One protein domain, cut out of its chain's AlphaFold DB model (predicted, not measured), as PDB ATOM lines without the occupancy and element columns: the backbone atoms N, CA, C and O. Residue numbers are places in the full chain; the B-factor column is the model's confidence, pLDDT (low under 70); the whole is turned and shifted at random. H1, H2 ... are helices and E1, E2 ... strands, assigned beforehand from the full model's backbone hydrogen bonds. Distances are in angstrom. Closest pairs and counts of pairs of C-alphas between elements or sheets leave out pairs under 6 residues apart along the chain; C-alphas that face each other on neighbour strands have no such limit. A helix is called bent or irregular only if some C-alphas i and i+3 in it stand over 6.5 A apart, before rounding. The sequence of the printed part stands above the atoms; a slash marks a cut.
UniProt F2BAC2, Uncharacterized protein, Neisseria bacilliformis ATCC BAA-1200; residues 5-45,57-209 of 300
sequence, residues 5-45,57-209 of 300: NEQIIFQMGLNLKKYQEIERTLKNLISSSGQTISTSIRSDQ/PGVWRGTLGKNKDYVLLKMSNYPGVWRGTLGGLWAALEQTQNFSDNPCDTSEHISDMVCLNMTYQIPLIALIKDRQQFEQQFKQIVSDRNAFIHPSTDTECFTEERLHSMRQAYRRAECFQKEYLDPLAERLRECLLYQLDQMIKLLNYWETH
ATOM      1  N   ASN A   5     -34.108  58.537 -11.272       84.44
ATOM      2  CA  ASN A   5     -34.865  58.685 -10.030       84.44
ATOM      3  C   ASN A   5     -35.781  57.483  -9.769       84.44
ATOM      4  O   ASN A   5     -35.758  56.922  -8.676       84.44
ATOM      5  N   GLU A   6     -36.538  57.033 -10.773       87.62
ATOM      6  CA  GLU A   6     -37.393  55.843 -10.657       87.62
ATOM      7  C   GLU A   6     -36.579  54.577 -10.369       87.62
ATOM      8  O   GLU A   6     -36.981  53.756  -9.545       87.62
ATOM      9  N   GLN A   7     -35.412  54.422 -11.004       90.81
ATOM     10  CA  GLN A   7     -34.528  53.281 -10.749       90.81
ATOM     11  C   GLN A   7     -33.982  53.285  -9.320       90.81
ATOM     12  O   GLN A   7     -33.901  52.231  -8.689       90.81
ATOM     13  N   ILE A   8     -33.624  54.459  -8.800       87.81
ATOM     14  CA  ILE A   8     -33.138  54.604  -7.429       87.81
ATOM     15  C   ILE A   8     -34.262  54.337  -6.433       87.81
ATOM     16  O   ILE A   8     -34.063  53.524  -5.535       87.81
ATOM     17  N   ILE A   9     -35.450  54.922  -6.612       88.12
ATOM     18  CA  ILE A   9     -36.614  54.669  -5.745       88.12
ATOM     19  C   ILE A   9     -36.949  53.173  -5.720       88.12
ATOM     20  O   ILE A   9     -37.133  52.587  -4.651       88.12
ATOM     21  N   PHE A  10     -36.963  52.525  -6.886       91.44
ATOM     22  CA  PHE A  10     -37.184  51.087  -6.980       91.44
ATOM     23  C   PHE A  10     -36.118  50.292  -6.209       91.44
ATOM     24  O   PHE A  10     -36.446  49.426  -5.393       91.44
ATOM     25  N   GLN A  11     -34.838  50.620  -6.403       93.62
ATOM     26  CA  GLN A  11     -33.740  49.959  -5.702       93.62
ATOM     27  C   GLN A  11     -33.775  50.215  -4.183       93.62
ATOM     28  O   GLN A  11     -33.402  49.331  -3.408       93.62
ATOM     29  N   MET A  12     -34.246  51.384  -3.737       90.56
ATOM     30  CA  MET A  12     -34.450  51.684  -2.316       90.56
ATOM     31  C   MET A  12     -35.469  50.718  -1.711       90.56
ATOM     32  O   MET A  12     -35.211  50.142  -0.654       90.56
ATOM     33  N   GLY A  13     -36.585  50.490  -2.410       92.50
ATOM     34  CA  GLY A  13     -37.602  49.522  -1.998       92.50
ATOM     35  C   GLY A  13     -37.050  48.099  -1.877       92.50
ATOM     36  O   GLY A  13     -37.317  47.419  -0.883       92.50
ATOM     37  N   LEU A  14     -36.230  47.662  -2.839       95.94
ATOM     38  CA  LEU A  14     -35.587  46.343  -2.797       95.94
ATOM     39  C   LEU A  14     -34.657  46.182  -1.589       95.94
ATOM     40  O   LEU A  14     -34.747  45.179  -0.879       95.94
ATOM     41  N   ASN A  15     -33.801  47.172  -1.329       94.94
ATOM     42  CA  ASN A  15     -32.878  47.150  -0.193       94.94
ATOM     43  C   ASN A  15     -33.615  47.123   1.143       94.94
ATOM     44  O   ASN A  15     -33.331  46.268   1.983       94.94
ATOM     45  N   LEU A  16     -34.605  48.003   1.321       93.62
ATOM     46  CA  LEU A  16     -35.404  48.048   2.541       93.62
ATOM     47  C   LEU A  16     -36.070  46.696   2.820       93.62
ATOM     48  O   LEU A  16     -35.937  46.158   3.921       93.62
ATOM     49  N   LYS A  17     -36.729  46.120   1.806       95.44
ATOM     50  CA  LYS A  17     -37.374  44.809   1.919       95.44
ATOM     51  C   LYS A  17     -36.367  43.722   2.289       95.44
ATOM     52  O   LYS A  17     -36.671  42.876   3.126       95.44
ATOM     53  N   LYS A  18     -35.166  43.751   1.703       96.56
ATOM     54  CA  LYS A  18     -34.142  42.735   1.958       96.56
ATOM     55  C   LYS A  18     -33.569  42.808   3.370       96.56
ATOM     56  O   LYS A  18     -33.427  41.777   4.020       96.56
ATOM     57  N   TYR A  19     -33.297  44.006   3.885       95.25
ATOM     58  CA  TYR A  19     -32.843  44.159   5.269       95.25
ATOM     59  C   TYR A  19     -33.915  43.729   6.276       95.25
ATOM     60  O   TYR A  19     -33.591  43.064   7.258       95.25
ATOM     61  N   GLN A  20     -35.189  44.044   6.015       92.94
ATOM     62  CA  GLN A  20     -36.313  43.567   6.832       92.94
ATOM     63  C   GLN A  20     -36.446  42.039   6.795       92.94
ATOM     64  O   GLN A  20     -36.736  41.420   7.819       92.94
ATOM     65  N   GLU A  21     -36.224  41.424   5.633       95.44
ATOM     66  CA  GLU A  21     -36.219  39.970   5.479       95.44
ATOM     67  C   GLU A  21     -35.111  39.324   6.320       95.44
ATOM     68  O   GLU A  21     -35.412  38.447   7.124       95.44
ATOM     69  N   ILE A  22     -33.868  39.803   6.202       96.12
ATOM     70  CA  ILE A  22     -32.720  39.329   6.993       96.12
ATOM     71  C   ILE A  22     -32.985  39.477   8.494       96.12
ATOM     72  O   ILE A  22     -32.775  38.532   9.254       96.12
ATOM     73  N   GLU A  23     -33.478  40.645   8.922       94.31
ATOM     74  CA  GLU A  23     -33.807  40.908  10.325       94.31
ATOM     75  C   GLU A  23     -34.858  39.917  10.838       94.31
ATOM     76  O   GLU A  23     -34.671  39.291  11.882       94.31
ATOM     77  N   ARG A  24     -35.947  39.724  10.087       93.12
ATOM     78  CA  ARG A  24     -37.020  38.789  10.444       93.12
ATOM     79  C   ARG A  24     -36.529  37.345  10.486       93.12
ATOM     80  O   ARG A  24     -36.888  36.619  11.409       93.12
ATOM     81  N   THR A  25     -35.720  36.929   9.517       94.56
ATOM     82  CA  THR A  25     -35.155  35.578   9.468       94.56
ATOM     83  C   THR A  25     -34.284  35.317  10.691       94.56
ATOM     84  O   THR A  25     -34.517  34.342  11.396       94.56
ATOM     85  N   LEU A  26     -33.358  36.217  11.029       94.31
ATOM     86  CA  LEU A  26     -32.528  36.071  12.229       94.31
ATOM     87  C   LEU A  26     -33.352  36.057  13.521       94.31
ATOM     88  O   LEU A  26     -33.118  35.207  14.377       94.31
ATOM     89  N   LYS A  27     -34.357  36.937  13.645       92.31
ATOM     90  CA  LYS A  27     -35.284  36.932  14.790       92.31
ATOM     91  C   LYS A  27     -35.986  35.584  14.941       92.31
ATOM     92  O   LYS A  27     -36.053  35.052  16.047       92.31
ATOM     93  N   ASN A  28     -36.460  35.014  13.834       91.50
ATOM     94  CA  ASN A  28     -37.091  33.699  13.820       91.50
ATOM     95  C   ASN A  28     -36.123  32.586  14.214       91.50
ATOM     96  O   ASN A  28     -36.509  31.720  14.993       91.50
ATOM     97  N   LEU A  29     -34.887  32.606  13.707       93.75
ATOM     98  CA  LEU A  29     -33.877  31.605  14.051       93.75
ATOM     99  C   LEU A  29     -33.566  31.636  15.549       93.75
ATOM    100  O   LEU A  29     -33.688  30.607  16.208       93.75
ATOM    101  N   ILE A  30     -33.269  32.815  16.106       90.88
ATOM    102  CA  ILE A  30     -32.977  32.977  17.540       90.88
ATOM    103  C   ILE A  30     -34.200  32.577  18.378       90.88
ATOM    104  O   ILE A  30     -34.101  31.787  19.308       90.88
ATOM    105  N   SER A  31     -35.394  33.054  18.021       87.44
ATOM    106  CA  SER A  31     -36.619  32.717  18.756       87.44
ATOM    107  C   SER A  31     -37.033  31.246  18.627       87.44
ATOM    108  O   SER A  31     -37.851  30.772  19.417       87.44
ATOM    109  N   SER A  32     -36.554  30.535  17.607       88.12
ATOM    110  CA  SER A  32     -36.837  29.110  17.411       88.12
ATOM    111  C   SER A  32     -35.790  28.225  18.059       88.12
ATOM    112  O   SER A  32     -36.092  27.066  18.320       88.12
ATOM    113  N   SER A  33     -34.597  28.747  18.342       88.50
ATOM    114  CA  SER A  33     -33.531  27.971  18.958       88.50
ATOM    115  C   SER A  33     -33.774  27.692  20.436       88.50
ATOM    116  O   SER A  33     -33.237  26.716  20.931       88.50
ATOM    117  N   GLY A  34     -34.606  28.464  21.137       83.94
ATOM    118  CA  GLY A  34     -34.970  28.179  22.528       83.94
ATOM    119  C   GLY A  34     -36.447  28.413  22.792       83.94
ATOM    120  O   GLY A  34     -36.929  29.538  22.626       83.94
ATOM    121  N   GLN A  35     -37.165  27.360  23.186       79.19
ATOM    122  CA  GLN A  35     -38.593  27.437  23.487       79.19
ATOM    123  C   GLN A  35     -38.977  26.549  24.661       79.19
ATOM    124  O   GLN A  35     -38.459  25.445  24.829       79.19
ATOM    125  N   THR A  36     -39.964  27.029  25.406       70.50
ATOM    126  CA  THR A  36     -40.708  26.265  26.399       70.50
ATOM    127  C   THR A  36     -42.098  25.987  25.846       70.50
ATOM    128  O   THR A  36     -42.813  26.906  25.429       70.50
ATOM    129  N   ILE A  37     -42.462  24.711  25.818       69.50
ATOM    130  CA  ILE A  37     -43.785  24.218  25.454       69.50
ATOM    131  C   ILE A  37     -44.436  23.711  26.734       69.50
ATOM    132  O   ILE A  37     -44.010  22.703  27.292       69.50
ATOM    133  N   SER A  38     -45.475  24.399  27.185       63.53
ATOM    134  CA  SER A  38     -46.259  23.986  28.347       63.53
ATOM    135  C   SER A  38     -47.609  23.459  27.895       63.53
ATOM    136  O   SER A  38     -48.294  24.102  27.095       63.53
ATOM    137  N   THR A  39     -48.002  22.309  28.428       60.91
ATOM    138  CA  THR A  39     -49.351  21.765  28.275       60.91
ATOM    139  C   THR A  39     -50.020  21.717  29.637       60.91
ATOM    140  O   THR A  39     -49.505  21.087  30.556       60.91
ATOM    141  N   SER A  40     -51.166  22.380  29.770       53.94
ATOM    142  CA  SER A  40     -52.042  22.204  30.927       53.94
ATOM    143  C   SER A  40     -53.281  21.417  30.517       53.94
ATOM    144  O   SER A  40     -53.924  21.719  29.508       53.94
ATOM    145  N   ILE A  41     -53.602  20.385  31.297       49.00
ATOM    146  CA  ILE A  41     -54.880  19.680  31.209       49.00
ATOM    147  C   ILE A  41     -55.822  20.388  32.173       49.00
ATOM    148  O   ILE A  41     -55.627  20.303  33.386       49.00
ATOM    149  N   ARG A  42     -56.836  21.095  31.662       43.41
ATOM    150  CA  ARG A  42     -57.904  21.581  32.539       43.41
ATOM    151  C   ARG A  42     -58.724  20.383  33.005       43.41
ATOM    152  O   ARG A  42     -59.255  19.644  32.177       43.41
ATOM    153  N   SER A  43     -58.820  20.181  34.318       38.81
ATOM    154  CA  SER A  43     -59.866  19.327  34.876       38.81
ATOM    155  C   SER A  43     -61.212  20.047  34.711       38.81
ATOM    156  O   SER A  43     -61.279  21.279  34.744       38.81
ATOM    157  N   ASP A  44     -62.296  19.293  34.515       39.88
ATOM    158  CA  ASP A  44     -63.657  19.818  34.285       39.88
ATOM    159  C   ASP A  44     -64.194  20.726  35.420       39.88
ATOM    160  O   ASP A  44     -65.285  21.290  35.295       39.88
ATOM    161  N   GLN A  45     -63.447  20.881  36.523       36.22
ATOM    162  CA  GLN A  45     -63.814  21.696  37.680       36.22
ATOM    163  C   GLN A  45     -63.399  23.174  37.567       36.22
ATOM    164  O   GLN A  45     -64.048  24.013  38.188       36.22
ATOM    165  N   PRO A  57     -48.391  36.247  21.360       37.28
ATOM    166  CA  PRO A  57     -48.271  35.395  20.184       37.28
ATOM    167  C   PRO A  57     -47.704  34.036  20.621       37.28
ATOM    168  O   PRO A  57     -46.549  33.962  21.027       37.28
ATOM    169  N   GLY A  58     -48.509  32.967  20.564       45.56
ATOM    170  CA  GLY A  58     -48.052  31.609  20.907       45.56
ATOM    171  C   GLY A  58     -49.009  30.740  21.729       45.56
ATOM    172  O   GLY A  58     -48.652  29.605  22.039       45.56
ATOM    173  N   VAL A  59     -50.206  31.224  22.069       45.66
ATOM    174  CA  VAL A  59     -51.226  30.413  22.757       45.66
ATOM    175  C   VAL A  59     -52.079  29.673  21.734       45.66
ATOM    176  O   VAL A  59     -52.826  30.292  20.979       45.66
ATOM    177  N   TRP A  60     -51.980  28.347  21.732       47.31
ATOM    178  CA  TRP A  60     -52.796  27.471  20.900       47.31
ATOM    179  C   TRP A  60     -53.759  26.696  21.791       47.31
ATOM    180  O   TRP A  60     -53.350  26.020  22.734       47.31
ATOM    181  N   ARG A  61     -55.056  26.804  21.500       47.84
ATOM    182  CA  ARG A  61     -56.097  26.022  22.171       47.84
ATOM    183  C   ARG A  61     -56.520  24.888  21.245       47.84
ATOM    184  O   ARG A  61     -56.819  25.135  20.079       47.84
ATOM    185  N   GLY A  62     -56.548  23.668  21.769       43.47
ATOM    186  CA  GLY A  62     -56.993  22.487  21.040       43.47
ATOM    187  C   GLY A  62     -57.798  21.556  21.938       43.47
ATOM    188  O   GLY A  62     -57.603  21.524  23.152       43.47
ATOM    189  N   THR A  63     -58.706  20.798  21.332       37.91
ATOM    190  CA  THR A  63     -59.517  19.790  22.020       37.91
ATOM    191  C   THR A  63     -58.992  18.412  21.628       37.91
ATOM    192  O   THR A  63     -58.949  18.094  20.438       37.91
ATOM    193  N   LEU A  64     -58.585  17.594  22.604       37.50
ATOM    194  CA  LEU A  64     -58.187  16.205  22.361       37.50
ATOM    195  C   LEU A  64     -59.258  15.273  22.942       37.50
ATOM    196  O   LEU A  64     -59.492  15.239  24.151       37.50
ATOM    197  N   GLY A  65     -59.935  14.516  22.077       40.69
ATOM    198  CA  GLY A  65     -61.030  13.633  22.486       40.69
ATOM    199  C   GLY A  65     -62.300  14.380  22.916       40.69
ATOM    200  O   GLY A  65     -62.510  15.540  22.575       40.69
ATOM    201  N   LYS A  66     -63.202  13.684  23.619       37.28
ATOM    202  CA  LYS A  66     -64.575  14.165  23.841       37.28
ATOM    203  C   LYS A  66     -64.779  15.150  25.000       37.28
ATOM    204  O   LYS A  66     -65.891  15.635  25.059       37.28
ATOM    205  N   ASN A  67     -63.812  15.429  25.889       40.31
ATOM    206  CA  ASN A  67     -64.043  16.276  27.088       40.31
ATOM    207  C   ASN A  67     -62.755  16.787  27.795       40.31
ATOM    208  O   ASN A  67     -62.746  16.924  29.010       40.31
ATOM    209  N   LYS A  68     -61.632  17.027  27.103       46.06
ATOM    210  CA  LYS A  68     -60.442  17.624  27.751       46.06
ATOM    211  C   LYS A  68     -59.933  18.798  26.911       46.06
ATOM    212  O   LYS A  68     -59.505  18.615  25.768       46.06
ATOM    213  N   ASP A  69     -60.038  20.000  27.475       47.59
ATOM    214  CA  ASP A  69     -59.478  21.224  26.905       47.59
ATOM    215  C   ASP A  69     -58.003  21.320  27.292       47.59
ATOM    216  O   ASP A  69     -57.659  21.322  28.478       47.59
ATOM    217  N   TYR A  70     -57.138  21.434  26.286       51.78
ATOM    218  CA  TYR A  70     -55.714  21.652  26.491       51.78
ATOM    219  C   TYR A  70     -55.339  23.051  26.022       51.78
ATOM    220  O   TYR A  70     -55.777  23.527  24.965       51.78
ATOM    221  N   VAL A  71     -54.488  23.705  26.807       51.88
ATOM    222  CA  VAL A  71     -53.819  24.933  26.390       51.88
ATOM    223  C   VAL A  71     -52.361  24.595  26.150       51.88
ATOM    224  O   VAL A  71     -51.659  24.167  27.063       51.88
ATOM    225  N   LEU A  72     -51.923  24.782  24.907       55.31
ATOM    226  CA  LEU A  72     -50.523  24.697  24.539       55.31
ATOM    227  C   LEU A  72     -49.957  26.114  24.514       55.31
ATOM    228  O   LEU A  72     -50.339  26.951  23.689       55.31
ATOM    229  N   LEU A  73     -49.059  26.388  25.452       58.12
ATOM    230  CA  LEU A  73     -48.339  27.650  25.528       58.12
ATOM    231  C   LEU A  73     -46.966  27.448  24.907       58.12
ATOM    232  O   LEU A  73     -46.158  26.670  25.407       58.12
ATOM    233  N   LYS A  74     -46.712  28.160  23.811       62.84
ATOM    234  CA  LYS A  74     -45.400  28.229  23.175       62.84
ATOM    235  C   LYS A  74     -44.737  29.543  23.563       62.84
ATOM    236  O   LYS A  74     -45.170  30.603  23.112       62.84
ATOM    237  N   MET A  75     -43.686  29.478  24.373       65.75
ATOM    238  CA  MET A  75     -42.935  30.656  24.810       65.75
ATOM    239  C   MET A  75     -41.512  30.607  24.262       65.75
ATOM    240  O   MET A  75     -40.826  29.598  24.383       65.75
ATOM    241  N   SER A  76     -41.074  31.701  23.637       70.69
ATOM    242  CA  SER A  76     -39.670  31.882  23.261       70.69
ATOM    243  C   SER A  76     -38.855  32.236  24.495       70.69
ATOM    244  O   SER A  76     -39.243  33.141  25.238       70.69
ATOM    245  N   ASN A  77     -37.695  31.603  24.659       72.06
ATOM    246  CA  ASN A  77     -36.761  31.932  25.739       72.06
ATOM    247  C   ASN A  77     -36.020  33.259  25.480       72.06
ATOM    248  O   ASN A  77     -35.281  33.742  26.332       72.06
ATOM    249  N   TYR A  78     -36.261  33.891  24.322       74.50
ATOM    250  CA  TYR A  78     -35.653  35.157  23.919       74.50
ATOM    251  C   TYR A  78     -36.711  36.227  23.573       74.50
ATOM    252  O   TYR A  78     -36.747  36.735  22.447       74.50
ATOM    253  N   PRO A  79     -37.590  36.628  24.514       66.25
ATOM    254  CA  PRO A  79     -38.701  37.546  24.233       66.25
ATOM    255  C   PRO A  79     -38.243  38.946  23.784       66.25
ATOM    256  O   PRO A  79     -38.954  39.631  23.047       66.25
ATOM    257  N   GLY A  80     -37.036  39.370  24.178       71.25
ATOM    258  CA  GLY A  80     -36.452  40.661  23.796       71.25
ATOM    259  C   GLY A  80     -36.036  40.768  22.323       71.25
ATOM    260  O   GLY A  80     -35.941  41.879  21.801       71.25
ATOM    261  N   VAL A  81     -35.852  39.642  21.623       81.56
ATOM    262  CA  VAL A  81     -35.357  39.593  20.232       81.56
ATOM    263  C   VAL A  81     -36.261  40.359  19.274       81.56
ATOM    264  O   VAL A  81     -35.779  41.067  18.392       81.56
ATOM    265  N   TRP A  82     -37.575  40.289  19.480       79.62
ATOM    266  CA  TRP A  82     -38.551  40.960  18.622       79.62
ATOM    267  C   TRP A  82     -38.496  42.487  18.711       79.62
ATOM    268  O   TRP A  82     -38.830  43.158  17.734       79.62
ATOM    269  N   ARG A  83     -38.010  43.031  19.836       78.19
ATOM    270  CA  ARG A  83     -37.783  44.472  20.040       78.19
ATOM    271  C   ARG A  83     -36.410  44.936  19.541       78.19
ATOM    272  O   ARG A  83     -36.201  46.134  19.383       78.19
ATOM    273  N   GLY A  84     -35.484  44.007  19.294       78.12
ATOM    274  CA  GLY A  84     -34.154  44.306  18.775       78.12
ATOM    275  C   GLY A  84     -34.191  44.812  17.332       78.12
ATOM    276  O   GLY A  84     -35.046  44.414  16.540       78.12
ATOM    277  N   THR A  85     -33.249  45.683  16.980       84.38
ATOM    278  CA  THR A  85     -32.994  46.081  15.585       84.38
ATOM    279  C   THR A  85     -31.959  45.150  14.962       84.38
ATOM    280  O   THR A  85     -31.221  44.498  15.701       84.38
ATOM    281  N   LEU A  86     -31.837  45.140  13.627       83.62
ATOM    282  CA  LEU A  86     -30.786  44.394  12.923       83.62
ATOM    283  C   LEU A  86     -29.402  44.525  13.588       83.62
ATOM    284  O   LEU A  86     -28.758  43.517  13.824       83.62
ATOM    285  N   GLY A  87     -28.971  45.724  13.998       82.62
ATOM    286  CA  GLY A  87     -27.666  45.911  14.655       82.62
ATOM    287  C   GLY A  87     -27.515  45.214  16.017       82.62
ATOM    288  O   GLY A  87     -26.413  44.818  16.379       82.62
ATOM    289  N   GLY A  88     -28.611  45.019  16.756       87.62
ATOM    290  CA  GLY A  88     -28.609  44.335  18.055       87.62
ATOM    291  C   GLY A  88     -28.729  42.812  17.967       87.62
ATOM    292  O   GLY A  88     -28.561  42.131  18.979       87.62
ATOM    293  N   LEU A  89     -29.011  42.256  16.782       90.56
ATOM    294  CA  LEU A  89     -29.235  40.815  16.634       90.56
ATOM    295  C   LEU A  89     -27.963  39.980  16.804       90.56
ATOM    296  O   LEU A  89     -28.081  38.810  17.147       90.56
ATOM    297  N   TRP A  90     -26.769  40.561  16.639       91.00
ATOM    298  CA  TRP A  90     -25.523  39.847  16.939       91.00
ATOM    299  C   TRP A  90     -25.420  39.490  18.423       91.00
ATOM    300  O   TRP A  90     -25.264  38.324  18.763       91.00
ATOM    301  N   ALA A  91     -25.618  40.462  19.316       87.81
ATOM    302  CA  ALA A  91     -25.593  40.213  20.757       87.81
ATOM    303  C   ALA A  91     -26.685  39.212  21.182       87.81
ATOM    304  O   ALA A  91     -26.455  38.356  22.031       87.81
ATOM    305  N   ALA A  92     -27.867  39.277  20.560       87.56
ATOM    306  CA  ALA A  92     -28.928  38.300  20.797       87.56
ATOM    307  C   ALA A  92     -28.554  36.886  20.314       87.56
ATOM    308  O   ALA A  92     -28.897  35.901  20.961       87.56
ATOM    309  N   LEU A  93     -27.828  36.778  19.200       89.31
ATOM    310  CA  LEU A  93     -27.289  35.514  18.709       89.31
ATOM    311  C   LEU A  93     -26.230  34.959  19.669       89.31
ATOM    312  O   LEU A  93     -26.247  33.769  19.966       89.31
ATOM    313  N   GLU A  94     -25.362  35.803  20.225       88.69
ATOM    314  CA  GLU A  94     -24.371  35.401  21.235       88.69
ATOM    315  C   GLU A  94     -25.018  34.887  22.523       88.69
ATOM    316  O   GLU A  94     -24.547  33.908  23.097       88.69
ATOM    317  N   GLN A  95     -26.153  35.458  22.931       85.44
ATOM    318  CA  GLN A  95     -26.919  34.965  24.080       85.44
ATOM    319  C   GLN A  95     -27.439  33.533  23.893       85.44
ATOM    320  O   GLN A  95     -27.695  32.854  24.885       85.44
ATOM    321  N   THR A  96     -27.540  33.032  22.655       84.19
ATOM    322  CA  THR A  96     -27.910  31.626  22.415       84.19
ATOM    323  C   THR A  96     -26.841  30.638  22.884       84.19
ATOM    324  O   THR A  96     -27.149  29.465  23.063       84.19
ATOM    325  N   GLN A  97     -25.604  31.094  23.122       80.50
ATOM    326  CA  GLN A  97     -24.519  30.266  23.651       80.50
ATOM    327  C   GLN A  97     -24.750  29.844  25.105       80.50
ATOM    328  O   GLN A  97     -24.308  28.771  25.510       80.50
ATOM    329  N   ASN A  98     -25.411  30.696  25.892       65.44
ATOM    330  CA  ASN A  98     -25.538  30.505  27.329       65.44
ATOM    331  C   ASN A  98     -26.686  29.541  27.618       65.44
ATOM    332  O   ASN A  98     -27.858  29.914  27.591       65.44
ATOM    333  N   PHE A  99     -26.322  28.293  27.890       55.75
ATOM    334  CA  PHE A  99     -27.189  27.308  28.517       55.75
ATOM    335  C   PHE A  99     -27.588  27.836  29.903       55.75
ATOM    336  O   PHE A  99     -26.714  28.134  30.715       55.75
ATOM    337  N   SER A 100     -28.882  27.983  30.189       47.25
ATOM    338  CA  SER A 100     -29.312  27.895  31.583       47.25
ATOM    339  C   SER A 100     -29.583  26.423  31.847       47.25
ATOM    340  O   SER A 100     -30.548  25.883  31.305       47.25
ATOM    341  N   ASP A 101     -28.739  25.790  32.659       39.28
ATOM    342  CA  ASP A 101     -28.951  24.458  33.237       39.28
ATOM    343  C   ASP A 101     -30.135  24.458  34.221       39.28
ATOM    344  O   ASP A 101     -30.017  23.966  35.337       39.28
ATOM    345  N   ASN A 102     -31.286  25.008  33.838       35.84
ATOM    346  CA  ASN A 102     -32.534  24.581  34.443       35.84
ATOM    347  C   ASN A 102     -33.081  23.483  33.530       35.84
ATOM    348  O   ASN A 102     -33.889  23.779  32.639       35.84
ATOM    349  N   PRO A 103     -32.611  22.223  33.688       35.75
ATOM    350  CA  PRO A 103     -33.385  21.105  33.186       35.75
ATOM    351  C   PRO A 103     -34.771  21.286  33.786       35.75
ATOM    352  O   PRO A 103     -34.868  21.700  34.937       35.75
ATOM    353  N   CYS A 104     -35.797  21.075  32.966       37.59
ATOM    354  CA  CYS A 104     -37.196  21.016  33.354       37.59
ATOM    355  C   CYS A 104     -37.399  21.119  34.872       37.59
ATOM    356  O   CYS A 104     -37.218  20.125  35.573       37.59
ATOM    357  N   ASP A 105     -37.811  22.289  35.372       32.97
ATOM    358  CA  ASP A 105     -38.633  22.292  36.576       32.97
ATOM    359  C   ASP A 105     -39.915  21.561  36.158       32.97
ATOM    360  O   ASP A 105     -40.924  22.148  35.757       32.97
ATOM    361  N   THR A 106     -39.864  20.232  36.190       39.66
ATOM    362  CA  THR A 106     -41.003  19.436  36.599       39.66
ATOM    363  C   THR A 106     -41.252  19.873  38.029       39.66
ATOM    364  O   THR A 106     -40.777  19.245  38.969       39.66
ATOM    365  N   SER A 107     -41.915  21.021  38.199       35.31
ATOM    366  CA  SER A 107     -42.510  21.365  39.473       35.31
ATOM    367  C   SER A 107     -43.535  20.269  39.727       35.31
ATOM    368  O   SER A 107     -44.650  20.301  39.196       35.31
ATOM    369  N   GLU A 108     -43.109  19.244  40.455       38.16
ATOM    370  CA  GLU A 108     -44.006  18.310  41.096       38.16
ATOM    371  C   GLU A 108     -44.994  19.147  41.910       38.16
ATOM    372  O   GLU A 108     -44.622  19.922  42.788       38.16
ATOM    373  N   HIS A 109     -46.263  19.006  41.541       36.72
ATOM    374  CA  HIS A 109     -47.429  19.478  42.275       36.72
ATOM    375  C   HIS A 109     -47.601  20.999  42.418       36.72
ATOM    376  O   HIS A 109     -47.418  21.582  43.483       36.72
ATOM    377  N   ILE A 110     -48.192  21.613  41.386       32.84
ATOM    378  CA  ILE A 110     -49.241  22.608  41.644       32.84
ATOM    379  C   ILE A 110     -50.551  21.822  41.687       32.84
ATOM    380  O   ILE A 110     -51.020  21.341  40.658       32.84
ATOM    381  N   SER A 111     -51.045  21.618  42.910       38.56
ATOM    382  CA  SER A 111     -52.394  21.159  43.270       38.56
ATOM    383  C   SER A 111     -53.367  21.137  42.079       38.56
ATOM    384  O   SER A 111     -53.723  22.183  41.544       38.56
ATOM    385  N   ASP A 112     -53.763  19.935  41.666       38.91
ATOM    386  CA  ASP A 112     -54.853  19.629  40.721       38.91
ATOM    387  C   ASP A 112     -54.655  19.874  39.209       38.91
ATOM    388  O   ASP A 112     -55.528  19.491  38.426       38.91
ATOM    389  N   MET A 113     -53.498  20.368  38.743       42.91
ATOM    390  CA  MET A 113     -53.161  20.386  37.305       42.91
ATOM    391  C   MET A 113     -51.851  19.648  37.002       42.91
ATOM    392  O   MET A 113     -50.768  20.090  37.377       42.91
ATOM    393  N   VAL A 114     -51.923  18.556  36.231       49.81
ATOM    394  CA  VAL A 114     -50.726  17.977  35.598       49.81
ATOM    395  C   VAL A 114     -50.309  18.910  34.463       49.81
ATOM    396  O   VAL A 114     -50.905  18.894  33.384       49.81
ATOM    397  N   CYS A 115     -49.318  19.759  34.728       51.12
ATOM    398  CA  CYS A 115     -48.672  20.584  33.719       51.12
ATOM    399  C   CYS A 115     -47.416  19.865  33.226       51.12
ATOM    400  O   CYS A 115     -46.500  19.617  34.009       51.12
ATOM    401  N   LEU A 116     -47.367  19.520  31.939       63.03
ATOM    402  CA  LEU A 116     -46.155  18.985  31.329       63.03
ATOM    403  C   LEU A 116     -45.457  20.110  30.569       63.03
ATOM    404  O   LEU A 116     -45.967  20.607  29.560       63.03
ATOM    405  N   ASN A 117     -44.301  20.510  31.099       64.69
ATOM    406  CA  ASN A 117     -43.406  21.498  30.515       64.69
ATOM    407  C   ASN A 117     -42.263  20.777  29.802       64.69
ATOM    408  O   ASN A 117     -41.533  19.999  30.411       64.69
ATOM    409  N   MET A 118     -42.095  21.055  28.515       71.00
ATOM    410  CA  MET A 118     -40.954  20.608  27.729       71.00
ATOM    411  C   MET A 118     -40.200  21.830  27.235       71.00
ATOM    412  O   MET A 118     -40.715  22.613  26.437       71.00
ATOM    413  N   THR A 119     -38.966  21.976  27.695       75.50
ATOM    414  CA  THR A 119     -38.089  23.073  27.299       75.50
ATOM    415  C   THR A 119     -36.949  22.522  26.469       75.50
ATOM    416  O   THR A 119     -36.352  21.508  26.821       75.50
ATOM    417  N   TYR A 120     -36.623  23.203  25.375       79.69
ATOM    418  CA  TYR A 120     -35.392  22.950  24.643       79.69
ATOM    419  C   TYR A 120     -34.639  24.250  24.406       79.69
ATOM    420  O   TYR A 120     -35.229  25.320  24.232       79.69
ATOM    421  N   GLN A 121     -33.316  24.133  24.348       85.06
ATOM    422  CA  GLN A 121     -32.435  25.223  23.973       85.06
ATOM    423  C   GLN A 121     -31.283  24.686  23.124       85.06
ATOM    424  O   GLN A 121     -30.450  23.903  23.567       85.06
ATOM    425  N   ILE A 122     -31.271  25.099  21.864       86.31
ATOM    426  CA  ILE A 122     -30.266  24.790  20.859       86.31
ATOM    427  C   ILE A 122     -29.314  25.991  20.803       86.31
ATOM    428  O   ILE A 122     -29.774  27.110  20.542       86.31
ATOM    429  N   PRO A 123     -28.001  25.795  21.015       89.00
ATOM    430  CA  PRO A 123     -27.026  26.875  20.943       89.00
ATOM    431  C   PRO A 123     -26.817  27.302  19.486       89.00
ATOM    432  O   PRO A 123     -25.906  26.837  18.804       89.00
ATOM    433  N   LEU A 124     -27.686  28.184  18.988       91.94
ATOM    434  CA  LEU A 124     -27.740  28.577  17.578       91.94
ATOM    435  C   LEU A 124     -26.400  29.104  17.063       91.94
ATOM    436  O   LEU A 124     -25.996  28.767  15.953       91.94
ATOM    437  N   ILE A 125     -25.686  29.892  17.868       91.31
ATOM    438  CA  ILE A 125     -24.377  30.423  17.478       91.31
ATOM    439  C   ILE A 125     -23.326  29.327  17.263       91.31
ATOM    440  O   ILE A 125     -22.445  29.491  16.423       91.31
ATOM    441  N   ALA A 126     -23.443  28.188  17.952       90.19
ATOM    442  CA  ALA A 126     -22.564  27.037  17.750       90.19
ATOM    443  C   ALA A 126     -22.864  26.288  16.440       90.19
ATOM    444  O   ALA A 126     -22.019  25.543  15.951       90.19
ATOM    445  N   LEU A 127     -24.037  26.507  15.833       92.69
ATOM    446  CA  LEU A 127     -24.382  25.941  14.527       92.69
ATOM    447  C   LEU A 127     -23.750  26.715  13.363       92.69
ATOM    448  O   LEU A 127     -23.837  26.264  12.218       92.69
ATOM    449  N   ILE A 128     -23.110  27.860  13.610       93.56
ATOM    450  CA  ILE A 128     -22.415  28.651  12.591       93.56
ATOM    451  C   ILE A 128     -21.031  28.039  12.352       93.56
ATOM    452  O   ILE A 128     -20.224  27.938  13.267       93.56
ATOM    453  N   LYS A 129     -20.751  27.636  11.103       88.69
ATOM    454  CA  LYS A 129     -19.495  26.941  10.744       88.69
ATOM    455  C   LYS A 129     -18.275  27.850  10.889       88.69
ATOM    456  O   LYS A 129     -17.280  27.449  11.475       88.69
ATOM    457  N   ASP A 130     -18.378  29.057  10.341       93.25
ATOM    458  CA  ASP A 130     -17.343  30.084  10.416       93.25
ATOM    459  C   ASP A 130     -17.935  31.328  11.083       93.25
ATOM    460  O   ASP A 130     -18.575  32.167  10.443       93.25
ATOM    461  N   ARG A 131     -17.781  31.401  12.408       92.00
ATOM    462  CA  ARG A 131     -18.317  32.505  13.214       92.00
ATOM    463  C   ARG A 131     -17.676  33.837  12.831       92.00
ATOM    464  O   ARG A 131     -18.384  34.838  12.777       92.00
ATOM    465  N   GLN A 132     -16.374  33.846  12.551       93.56
ATOM    466  CA  GLN A 132     -15.637  35.070  12.242       93.56
ATOM    467  C   GLN A 132     -16.102  35.656  10.908       93.56
ATOM    468  O   GLN A 132     -16.407  36.847  10.826       93.56
ATOM    469  N   GLN A 133     -16.213  34.816   9.877       95.25
ATOM    470  CA  GLN A 133     -16.680  35.260   8.572       95.25
ATOM    471  C   GLN A 133     -18.152  35.685   8.627       95.25
ATOM    472  O   GLN A 133     -18.498  36.733   8.083       95.25
ATOM    473  N   PHE A 134     -19.008  34.936   9.333       95.81
ATOM    474  CA  PHE A 134     -20.405  35.324   9.539       95.81
ATOM    475  C   PHE A 134     -20.505  36.706  10.196       95.81
ATOM    476  O   PHE A 134     -21.233  37.567   9.705       95.81
ATOM    477  N   GLU A 135     -19.772  36.933  11.290       95.06
ATOM    478  CA  GLU A 135     -19.774  38.207  12.016       95.06
ATOM    479  C   GLU A 135     -19.318  39.362  11.121       95.06
ATOM    480  O   GLU A 135     -19.947  40.421  11.096       95.06
ATOM    481  N   GLN A 136     -18.241  39.156  10.359       96.19
ATOM    482  CA  GLN A 136     -17.715  40.159   9.442       96.19
ATOM    483  C   GLN A 136     -18.745  40.532   8.371       96.19
ATOM    484  O   GLN A 136     -19.004  41.720   8.158       96.19
ATOM    485  N   GLN A 137     -19.365  39.538   7.727       96.50
ATOM    486  CA  GLN A 137     -20.401  39.785   6.724       96.50
ATOM    487  C   GLN A 137     -21.620  40.469   7.349       96.50
ATOM    488  O   GLN A 137     -22.128  41.447   6.805       96.50
ATOM    489  N   PHE A 138     -22.044  40.033   8.534       96.25
ATOM    490  CA  PHE A 138     -23.161  40.638   9.247       96.25
ATOM    491  C   PHE A 138     -22.910  42.115   9.588       96.25
ATOM    492  O   PHE A 138     -23.766  42.964   9.329       96.25
ATOM    493  N   LYS A 139     -21.719  42.453  10.102       95.56
ATOM    494  CA  LYS A 139     -21.313  43.845  10.363       95.56
ATOM    495  C   LYS A 139     -21.333  44.688   9.088       95.56
ATOM    496  O   LYS A 139     -21.781  45.834   9.138       95.56
ATOM    497  N   GLN A 140     -20.921  44.123   7.951       95.88
ATOM    498  CA  GLN A 140     -21.010  44.810   6.663       95.88
ATOM    499  C   GLN A 140     -22.467  45.078   6.258       95.88
ATOM    500  O   GLN A 140     -22.783  46.194   5.854       95.88
ATOM    501  N   ILE A 141     -23.377  44.113   6.433       95.88
ATOM    502  CA  ILE A 141     -24.814  44.308   6.176       95.88
ATOM    503  C   ILE A 141     -25.398  45.421   7.057       95.88
ATOM    504  O   ILE A 141     -26.153  46.263   6.569       95.88
ATOM    505  N   VAL A 142     -25.040  45.459   8.345       93.75
ATOM    506  CA  VAL A 142     -25.474  46.522   9.268       93.75
ATOM    507  C   VAL A 142     -24.929  47.884   8.833       93.75
ATOM    508  O   VAL A 142     -25.676  48.864   8.840       93.75
ATOM    509  N   SER A 143     -23.659  47.947   8.428       92.69
ATOM    510  CA  SER A 143     -23.029  49.165   7.912       92.69
ATOM    511  C   SER A 143     -23.741  49.679   6.655       92.69
ATOM    512  O   SER A 143     -24.180  50.829   6.635       92.69
ATOM    513  N   ASP A 144     -23.966  48.806   5.667       92.06
ATOM    514  CA  ASP A 144     -24.675  49.129   4.423       92.06
ATOM    515  C   ASP A 144     -26.094  49.654   4.710       92.06
ATOM    516  O   ASP A 144     -26.525  50.675   4.170       92.06
ATOM    517  N   ARG A 145     -26.815  48.991   5.622       90.75
ATOM    518  CA  ARG A 145     -28.159  49.396   6.048       90.75
ATOM    519  C   ARG A 145     -28.150  50.753   6.755       90.75
ATOM    520  O   ARG A 145     -29.065  51.547   6.553       90.75
ATOM    521  N   ASN A 146     -27.153  51.038   7.588       88.38
ATOM    522  CA  ASN A 146     -27.059  52.326   8.279       88.38
ATOM    523  C   ASN A 146     -26.738  53.466   7.309       88.38
ATOM    524  O   ASN A 146     -27.389  54.506   7.384       88.38
ATOM    525  N   ALA A 147     -25.825  53.247   6.358       84.75
ATOM    526  CA  ALA A 147     -25.548  54.197   5.280       84.75
ATOM    527  C   ALA A 147     -26.779  54.434   4.382       84.75
ATOM    528  O   ALA A 147     -26.992  55.539   3.887       84.75
ATOM    529  N   PHE A 148     -27.622  53.412   4.205       83.50
ATOM    530  CA  PHE A 148     -28.882  53.519   3.471       83.50
ATOM    531  C   PHE A 148     -29.936  54.387   4.186       83.50
ATOM    532  O   PHE A 148     -30.606  55.182   3.527       83.50
ATOM    533  N   ILE A 149     -30.100  54.238   5.508       80.81
ATOM    534  CA  ILE A 149     -31.110  54.973   6.303       80.81
ATOM    535  C   ILE A 149     -30.653  56.398   6.637       80.81
ATOM    536  O   ILE A 149     -31.478  57.307   6.706       80.81
ATOM    537  N   HIS A 150     -29.349  56.593   6.828       78.44
ATOM    538  CA  HIS A 150     -28.744  57.879   7.160       78.44
ATOM    539  C   HIS A 150     -27.800  58.328   6.037       78.44
ATOM    540  O   HIS A 150     -26.584  58.358   6.240       78.44
ATOM    541  N   PRO A 151     -28.323  58.654   4.839       68.62
ATOM    542  CA  PRO A 151     -27.495  59.253   3.804       68.62
ATOM    543  C   PRO A 151     -26.942  60.581   4.341       68.62
ATOM    544  O   PRO A 151     -27.689  61.370   4.920       68.62
ATOM    545  N   SER A 152     -25.635  60.810   4.187       60.38
ATOM    546  CA  SER A 152     -24.986  62.068   4.571       60.38
ATOM    547  C   SER A 152     -25.756  63.251   3.980       60.38
ATOM    548  O   SER A 152     -26.082  63.244   2.795       60.38
ATOM    549  N   THR A 153     -26.072  64.233   4.821       53.59
ATOM    550  CA  THR A 153     -27.056  65.313   4.609       53.59
ATOM    551  C   THR A 153     -26.743  66.318   3.499       53.59
ATOM    552  O   THR A 153     -27.505  67.265   3.321       53.59
ATOM    553  N   ASP A 154     -25.694  66.113   2.711       50.53
ATOM    554  CA  ASP A 154     -25.312  67.051   1.665       50.53
ATOM    555  C   ASP A 154     -25.829  66.596   0.296       50.53
ATOM    556  O   ASP A 154     -25.245  65.757  -0.390       50.53
ATOM    557  N   THR A 155     -26.894  67.276  -0.137       48.81
ATOM    558  CA  THR A 155     -27.430  67.367  -1.509       48.81
ATOM    559  C   THR A 155     -28.206  66.164  -2.062       48.81
ATOM    560  O   THR A 155     -27.904  65.000  -1.824       48.81
ATOM    561  N   GLU A 156     -29.249  66.477  -2.837       60.03
ATOM    562  CA  GLU A 156     -30.146  65.572  -3.567       60.03
ATOM    563  C   GLU A 156     -29.378  64.548  -4.428       60.03
ATOM    564  O   GLU A 156     -29.112  64.746  -5.608       60.03
ATOM    565  N   CYS A 157     -28.977  63.425  -3.832       63.47
ATOM    566  CA  CYS A 157     -28.019  62.521  -4.460       63.47
ATOM    567  C   CYS A 157     -28.726  61.394  -5.236       63.47
ATOM    568  O   CYS A 157     -28.701  60.242  -4.807       63.47
ATOM    569  N   PHE A 158     -29.400  61.698  -6.349       70.69
ATOM    570  CA  PHE A 158     -29.852  60.681  -7.314       70.69
ATOM    571  C   PHE A 158     -28.772  60.450  -8.386       70.69
ATOM    572  O   PHE A 158     -28.941  60.819  -9.543       70.69
ATOM    573  N   THR A 159     -27.632  59.874  -7.994       84.44
ATOM    574  CA  THR A 159     -26.495  59.614  -8.895       84.44
ATOM    575  C   THR A 159     -26.427  58.149  -9.329       84.44
ATOM    576  O   THR A 159     -26.885  57.244  -8.623       84.44
ATOM    577  N   GLU A 160     -25.810  57.887 -10.486       86.94
ATOM    578  CA  GLU A 160     -25.527  56.515 -10.934       86.94
ATOM    579  C   GLU A 160     -24.625  55.762  -9.949       86.94
ATOM    580  O   GLU A 160     -24.834  54.574  -9.706       86.94
ATOM    581  N   GLU A 161     -23.678  56.455  -9.313       87.19
ATOM    582  CA  GLU A 161     -22.814  55.893  -8.270       87.19
ATOM    583  C   GLU A 161     -23.620  55.402  -7.066       87.19
ATOM    584  O   GLU A 161     -23.408  54.286  -6.583       87.19
ATOM    585  N   ARG A 162     -24.606  56.189  -6.615       85.56
ATOM    586  CA  ARG A 162     -25.500  55.774  -5.531       85.56
ATOM    587  C   ARG A 162     -26.317  54.554  -5.934       85.56
ATOM    588  O   ARG A 162     -26.401  53.599  -5.163       85.56
ATOM    589  N   LEU A 163     -26.882  54.554  -7.142       89.56
ATOM    590  CA  LEU A 163     -27.617  53.403  -7.665       89.56
ATOM    591  C   LEU A 163     -26.730  52.149  -7.731       89.56
ATOM    592  O   LEU A 163     -27.168  51.057  -7.362       89.56
ATOM    593  N   HIS A 164     -25.479  52.295  -8.169       91.50
ATOM    594  CA  HIS A 164     -24.507  51.210  -8.228       91.50
ATOM    595  C   HIS A 164     -24.179  50.665  -6.833       91.50
ATOM    596  O   HIS A 164     -24.293  49.459  -6.606       91.50
ATOM    597  N   SER A 165     -23.856  51.542  -5.880       90.62
ATOM    598  CA  SER A 165     -23.587  51.178  -4.483       90.62
ATOM    599  C   SER A 165     -24.774  50.443  -3.850       90.62
ATOM    600  O   SER A 165     -24.620  49.371  -3.262       90.62
ATOM    601  N   MET A 166     -25.993  50.934  -4.078       91.81
ATOM    602  CA  MET A 166     -27.219  50.292  -3.611       91.81
ATOM    603  C   MET A 166     -27.441  48.897  -4.204       91.81
ATOM    604  O   MET A 166     -27.913  48.009  -3.495       91.81
ATOM    605  N   ARG A 167     -27.117  48.686  -5.486       95.44
ATOM    606  CA  ARG A 167     -27.182  47.362  -6.129       95.44
ATOM    607  C   ARG A 167     -26.132  46.409  -5.560       95.44
ATOM    608  O   ARG A 167     -26.421  45.228  -5.387       95.44
ATOM    609  N   GLN A 168     -24.931  46.900  -5.256       95.88
ATOM    610  CA  GLN A 168     -23.900  46.087  -4.610       95.88
ATOM    611  C   GLN A 168     -24.307  45.678  -3.189       95.88
ATOM    612  O   GLN A 168     -24.180  44.507  -2.839       95.88
ATOM    613  N   ALA A 169     -24.842  46.614  -2.400       95.56
ATOM    614  CA  ALA A 169     -25.349  46.345  -1.058       95.56
ATOM    615  C   ALA A 169     -26.483  45.304  -1.076       95.56
ATOM    616  O   ALA A 169     -26.469  44.362  -0.284       95.56
ATOM    617  N   TYR A 170     -27.406  45.410  -2.040       97.19
ATOM    618  CA  TYR A 170     -28.448  44.404  -2.258       97.19
ATOM    619  C   TYR A 170     -27.863  43.010  -2.506       97.19
ATOM    620  O   TYR A 170     -28.239  42.050  -1.839       97.19
ATOM    621  N   ARG A 171     -26.906  42.899  -3.439       97.69
ATOM    622  CA  ARG A 171     -26.266  41.619  -3.780       97.69
ATOM    623  C   ARG A 171     -25.534  41.014  -2.588       97.69
ATOM    624  O   ARG A 171     -25.663  39.818  -2.359       97.69
ATOM    625  N   ARG A 172     -24.819  41.825  -1.797       97.31
ATOM    626  CA  ARG A 172     -24.188  41.358  -0.551       97.31
ATOM    627  C   ARG A 172     -25.224  40.804   0.424       97.31
ATOM    628  O   ARG A 172     -25.007  39.739   0.986       97.31
ATOM    629  N   ALA A 173     -26.361  41.480   0.581       97.38
ATOM    630  CA  ALA A 173     -27.455  41.011   1.428       97.38
ATOM    631  C   ALA A 173     -28.088  39.704   0.907       97.38
ATOM    632  O   ALA A 173     -28.416  38.816   1.695       97.38
ATOM    633  N   GLU A 174     -28.232  39.541  -0.412       97.94
ATOM    634  CA  GLU A 174     -28.665  38.274  -1.016       97.94
ATOM    635  C   GLU A 174     -27.669  37.134  -0.787       97.94
ATOM    636  O   GLU A 174     -28.088  36.047  -0.386       97.94
ATOM    637  N   CYS A 175     -26.375  37.379  -1.009       97.69
ATOM    638  CA  CYS A 175     -25.313  36.414  -0.729       97.69
ATOM    639  C   CYS A 175     -25.298  36.036   0.751       97.69
ATOM    640  O   CYS A 175     -25.303  34.853   1.071       97.69
ATOM    641  N   PHE A 176     -25.392  37.018   1.655       97.56
ATOM    642  CA  PHE A 176     -25.430  36.763   3.092       97.56
ATOM    643  C   PHE A 176     -26.570  35.812   3.477       97.56
ATOM    644  O   PHE A 176     -26.370  34.860   4.229       97.56
ATOM    645  N   GLN A 177     -27.769  36.024   2.925       96.38
ATOM    646  CA  GLN A 177     -28.892  35.132   3.194       96.38
ATOM    647  C   GLN A 177     -28.632  33.709   2.682       96.38
ATOM    648  O   GLN A 177     -28.742  32.767   3.463       96.38
ATOM    649  N   LYS A 178     -28.229  33.558   1.416       96.94
ATOM    650  CA  LYS A 178     -28.027  32.241   0.789       96.94
ATOM    651  C   LYS A 178     -26.864  31.453   1.384       96.94
ATOM    652  O   LYS A 178     -26.940  30.236   1.501       96.94
ATOM    653  N   GLU A 179     -25.773  32.131   1.720       96.38
ATOM    654  CA  GLU A 179     -24.527  31.486   2.144       96.38
ATOM    655  C   GLU A 179     -24.467  31.268   3.659       96.38
ATOM    656  O   GLU A 179     -23.793  30.341   4.114       96.38
ATOM    657  N   TYR A 180     -25.189  32.076   4.444       95.94
ATOM    658  CA  TYR A 180     -25.104  32.035   5.904       95.94
ATOM    659  C   TYR A 180     -26.441  31.762   6.594       95.94
ATOM    660  O   TYR A 180     -26.498  30.875   7.446       95.94
ATOM    661  N   LEU A 181     -27.518  32.477   6.249       96.44
ATOM    662  CA  LEU A 181     -28.799  32.316   6.950       96.44
ATOM    663  C   LEU A 181     -29.535  31.036   6.563       96.44
ATOM    664  O   LEU A 181     -29.989  30.324   7.456       96.44
ATOM    665  N   ASP A 182     -29.633  30.723   5.271       96.06
ATOM    666  CA  ASP A 182     -30.345  29.531   4.803       96.06
ATOM    667  C   ASP A 182     -29.665  28.241   5.319       96.06
ATOM    668  O   ASP A 182     -30.352  27.387   5.884       96.06
ATOM    669  N   PRO A 183     -28.320  28.099   5.278       96.56
ATOM    670  CA  PRO A 183     -27.654  26.936   5.866       96.56
ATOM    671  C   PRO A 183     -27.772  26.866   7.393       96.56
ATOM    672  O   PRO A 183     -27.804  25.769   7.951       96.56
ATOM    673  N   LEU A 184     -27.815  28.011   8.083       96.19
ATOM    674  CA  LEU A 184     -28.053  28.051   9.528       96.19
ATOM    675  C   LEU A 184     -29.480  27.598   9.865       96.19
ATOM    676  O   LEU A 184     -29.672  26.852  10.825       96.19
ATOM    677  N   ALA A 185     -30.464  28.001   9.056       96.06
ATOM    678  CA  ALA A 185     -31.852  27.574   9.186       96.06
ATOM    679  C   ALA A 185     -32.004  26.060   9.013       96.06
ATOM    680  O   ALA A 185     -32.683  25.425   9.817       96.06
ATOM    681  N   GLU A 186     -31.330  25.475   8.021       95.50
ATOM    682  CA  GLU A 186     -31.345  24.026   7.802       95.50
ATOM    683  C   GLU A 186     -30.746  23.249   8.977       95.50
ATOM    684  O   GLU A 186     -31.363  22.307   9.471       95.50
ATOM    685  N   ARG A 187     -29.608  23.694   9.521       94.62
ATOM    686  CA  ARG A 187     -29.020  23.055  10.714       94.62
ATOM    687  C   ARG A 187     -29.926  23.168  11.928       94.62
ATOM    688  O   ARG A 187     -30.096  22.201  12.666       94.62
ATOM    689  N   LEU A 188     -30.527  24.340  12.137       94.31
ATOM    690  CA  LEU A 188     -31.486  24.516  13.220       94.31
ATOM    691  C   LEU A 188     -32.692  23.586  13.031       94.31
ATOM    692  O   LEU A 188     -33.134  22.978  14.001       94.31
ATOM    693  N   ARG A 189     -33.197  23.432  11.802       93.19
ATOM    694  CA  ARG A 189     -34.293  22.511  11.474       93.19
ATOM    695  C   ARG A 189     -33.941  21.069  11.833       93.19
ATOM    696  O   ARG A 189     -34.754  20.406  12.468       93.19
ATOM    697  N   GLU A 190     -32.748  20.598  11.482       92.25
ATOM    698  CA  GLU A 190     -32.272  19.256  11.846       92.25
ATOM    699  C   GLU A 190     -32.219  19.064  13.369       92.25
ATOM    700  O   GLU A 190     -32.748  18.080  13.891       92.25
ATOM    701  N   CYS A 191     -31.666  20.036  14.103       88.56
ATOM    702  CA  CYS A 191     -31.644  19.998  15.565       88.56
ATOM    703  C   CYS A 191     -33.058  20.011  16.168       88.56
ATOM    704  O   CYS A 191     -33.321  19.280  17.119       88.56
ATOM    705  N   LEU A 192     -33.977  20.808  15.621       86.25
ATOM    706  CA  LEU A 192     -35.368  20.868  16.074       86.25
ATOM    707  C   LEU A 192     -36.106  19.548  15.842       86.25
ATOM    708  O   LEU A 192     -36.851  19.115  16.715       86.25
ATOM    709  N   LEU A 193     -35.886  18.895  14.698       85.31
ATOM    710  CA  LEU A 193     -36.456  17.575  14.419       85.31
ATOM    711  C   LEU A 193     -35.951  16.533  15.420       85.31
ATOM    712  O   LEU A 193     -36.743  15.734  15.913       85.31
ATOM    713  N   TYR A 194     -34.664  16.582  15.772       82.19
ATOM    714  CA  TYR A 194     -34.112  15.729  16.822       82.19
ATOM    715  C   TYR A 194     -34.761  16.006  18.185       82.19
ATOM    716  O   TYR A 194     -35.205  15.072  18.845       82.19
ATOM    717  N   GLN A 195     -34.874  17.275  18.597       78.12
ATOM    718  CA  GLN A 195     -35.527  17.633  19.865       78.12
ATOM    719  C   GLN A 195     -36.991  17.177  19.900       78.12
ATOM    720  O   GLN A 195     -37.442  16.643  20.910       78.12
ATOM    721  N   LEU A 196     -37.716  17.317  18.788       79.75
ATOM    722  CA  LEU A 196     -39.092  16.845  18.670       79.75
ATOM    723  C   LEU A 196     -39.191  15.322  18.833       79.75
ATOM    724  O   LEU A 196     -40.062  14.849  19.557       79.75
ATOM    725  N   ASP A 197     -38.294  14.557  18.208       75.38
ATOM    726  CA  ASP A 197     -38.237  13.099  18.371       75.38
ATOM    727  C   ASP A 197     -37.956  12.698  19.830       75.38
ATOM    728  O   ASP A 197     -38.629  11.817  20.368       75.38
ATOM    729  N   GLN A 198     -37.034  13.388  20.512       73.75
ATOM    730  CA  GLN A 198     -36.771  13.156  21.939       73.75
ATOM    731  C   GLN A 198     -37.993  13.474  22.809       73.75
ATOM    732  O   GLN A 198     -38.332  12.698  23.701       73.75
ATOM    733  N   MET A 199     -38.692  14.576  22.528       70.50
ATOM    734  CA  MET A 199     -39.922  14.942  23.232       70.50
ATOM    735  C   MET A 199     -41.033  13.913  23.019       70.50
ATOM    736  O   MET A 199     -41.685  13.520  23.980       70.50
ATOM    737  N   ILE A 200     -41.225  13.425  21.791       69.94
ATOM    738  CA  ILE A 200     -42.202  12.367  21.491       69.94
ATOM    739  C   ILE A 200     -41.850  11.081  22.246       69.94
ATOM    740  O   ILE A 200     -42.727  10.467  22.851       69.94
ATOM    741  N   LYS A 201     -40.572  10.685  22.269       67.12
ATOM    742  CA  LYS A 201     -40.111   9.518  23.038       67.12
ATOM    743  C   LYS A 201     -40.368   9.677  24.531       67.12
ATOM    744  O   LYS A 201     -40.847   8.736  25.156       67.12
ATOM    745  N   LEU A 202     -40.095  10.858  25.084       63.38
ATOM    746  CA  LEU A 202     -40.379  11.167  26.481       63.38
ATOM    747  C   LEU A 202     -41.885  11.076  26.756       63.38
ATOM    748  O   LEU A 202     -42.287  10.394  27.689       63.38
ATOM    749  N   LEU A 203     -42.727  11.687  25.924       65.00
ATOM    750  CA  LEU A 203     -44.185  11.611  26.063       65.00
ATOM    751  C   LEU A 203     -44.699  10.167  26.027       65.00
ATOM    752  O   LEU A 203     -45.481   9.781  26.894       65.00
ATOM    753  N   ASN A 204     -44.212   9.358  25.084       61.00
ATOM    754  CA  ASN A 204     -44.559   7.938  24.998       61.00
ATOM    755  C   ASN A 204     -44.097   7.172  26.247       61.00
ATOM    756  O   ASN A 204     -44.839   6.342  26.772       61.00
ATOM    757  N   TYR A 205     -42.902   7.482  26.764       56.84
ATOM    758  CA  TYR A 205     -42.418   6.919  28.022       56.84
ATOM    759  C   TYR A 205     -43.361   7.263  29.179       56.84
ATOM    760  O   TYR A 205     -43.801   6.353  29.873       56.84
ATOM    761  N   TRP A 206     -43.750   8.531  29.347       53.53
ATOM    762  CA  TRP A 206     -44.702   8.964  30.381       53.53
ATOM    763  C   TRP A 206     -46.073   8.291  30.251       53.53
ATOM    764  O   TRP A 206     -46.683   7.928  31.257       53.53
ATOM    765  N   GLU A 207     -46.556   8.079  29.026       54.06
ATOM    766  CA  GLU A 207     -47.792   7.334  28.796       54.06
ATOM    767  C   GLU A 207     -47.663   5.894  29.313       54.06
ATOM    768  O   GLU A 207     -48.542   5.429  30.041       54.06
ATOM    769  N   THR A 208     -46.551   5.208  29.039       53.88
ATOM    770  CA  THR A 208     -46.280   3.845  29.540       53.88
ATOM    771  C   THR A 208     -45.888   3.775  31.024       53.88
ATOM    772  O   THR A 208     -46.190   2.784  31.682       53.88
ATOM    773  N   HIS A 209     -45.298   4.827  31.602       54.06
ATOM    774  CA  HIS A 209     -44.839   4.841  32.999       54.06
ATOM    775  C   HIS A 209     -45.999   4.706  33.989       54.06
ATOM    776  O   HIS A 209     -45.871   4.031  35.006       54.06
TER     777      HIS A 209
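What this domain is: This is residues 5 to 45 and 57 to 209 of the 300 residues of an uncharacterized protein of Neisseria bacilliformis ATCC BAA-1200 (UniProt F2BAC2). A twisted, four-stranded antiparallel sheet makes one end of a long rod, and a bundle of four helices, H1, H3, H5 and H6a, makes the other. The long, bent helix H6 runs the length of the rod, with its first arm H6a in the bundle and its second arm H6b passing the sheet beside E4; H1 leads straight from the bundle into E1, and the short H2 and H4 lie next to that junction. The printed part has 194 residues, with six named helices and four named strands in the order H1 E1 E2 E3 H2 H3 E4 H4 H5 H6; the sheet's order is E2 - E3 - E1 - E4, and the class is mixed, helices and strands. The whole is loose, with a radius of gyration of the C-alphas of 22.1 A and spans of 70 by 34 by 24 A.

Where its parts are: The sheet holds E1, residues 34 to 41, 23.3 A long; E2, residues 59 to 63; E3, residues 69 to 76, 22.8 A; and E4, residues 115 to 121, 19.5 A. E1 begins at C-alpha 34 (-34.970, 28.179, 22.528). H1, residues 5 to 33, is 42.3 A long and begins at C-alpha 5 (-34.865, 58.685, -10.030). H2 is residues 79 to 83, H3 residues 86 to 95, H4 residues 124 to 127, and H5 residues 131 to 149, 26.8 A. H6, residues 160 to 209, was assigned as one helix by its hydrogen bonds but is bent: C-alphas 179 and 182 are 6.7 A apart. Its arms are H6a, residues 160 to 179, 28.3 A, and H6b, residues 182 to 209, 40.2 A, ending at C-alpha 209 (-44.839, 4.841, 32.999). H2 and H3 are only just irregular: C-alphas 79 and 82 are 6.6 A apart, C-alphas 87 and 90 are 6.8 A apart.

How they stand to each other: E1 and E4 are antiparallel at 171 degrees, with N 37 and O 118 within hydrogen-bond range at 2.8 A. E3 and E1 are antiparallel at 165 degrees, with N 36 and O 75 at 2.9 A. E2 and E3 form a hairpin, with N 60 and O 72 at 2.9 A. E3, H2, H3 and E4 form a split strand-helix-strand unit, two strands running the same way with helices between them along the chain and E1 between them in the sheet; its crossover is right-handed. H6b only grazes the sheet with residues 191 to 203, and H1 only grazes it with residues 28 to 33. In the bundle, H1 touches H6a, closest C-alphas Asn 15 and Tyr 170, 5.6 A, at a shallow tilt of 23 degrees, the same way. H5 and H6a form a helical hairpin, closest C-alphas Asp 144 and Ala 169, 6.2 A, at a shallow tilt of 34 degrees, only just short of steep. H3 touches H5, closest C-alphas Gly 87 and Val 142, 5.8 A, opposite ways. H2 touches H1, closest C-alphas Val 81 and Lys 27, 6.1 A. H4 touches H6b, closest C-alphas Leu 127 and Leu 184, 6.6 A. Every O i to N i+4 pair is within hydrogen-bond range in H1, H5, H6a and H6b; H3 has 4 of 6, H2 has 0 of 1 beside 1 of 2 O i to N i+3 pairs, and H4 is too short for such a pair.

The domain as a whole: The two C-alphas farthest apart, those of Thr 155 and His 209, are 73.5 A apart. Residues 150 to 156 and residues 204 to 209, which belong to H6, stand free. Residues 46 to 56 are not printed, and C-alphas 45 and 57 are 27.1 A apart across the cut. The link from H3 to E4, 19 residues, is long. The mean pLDDT of the printed part is 75.8, and it is under 70 at residues 37 to 45, 57 to 75, 79, 98 to 117, 151 to 157 and 200 to 209.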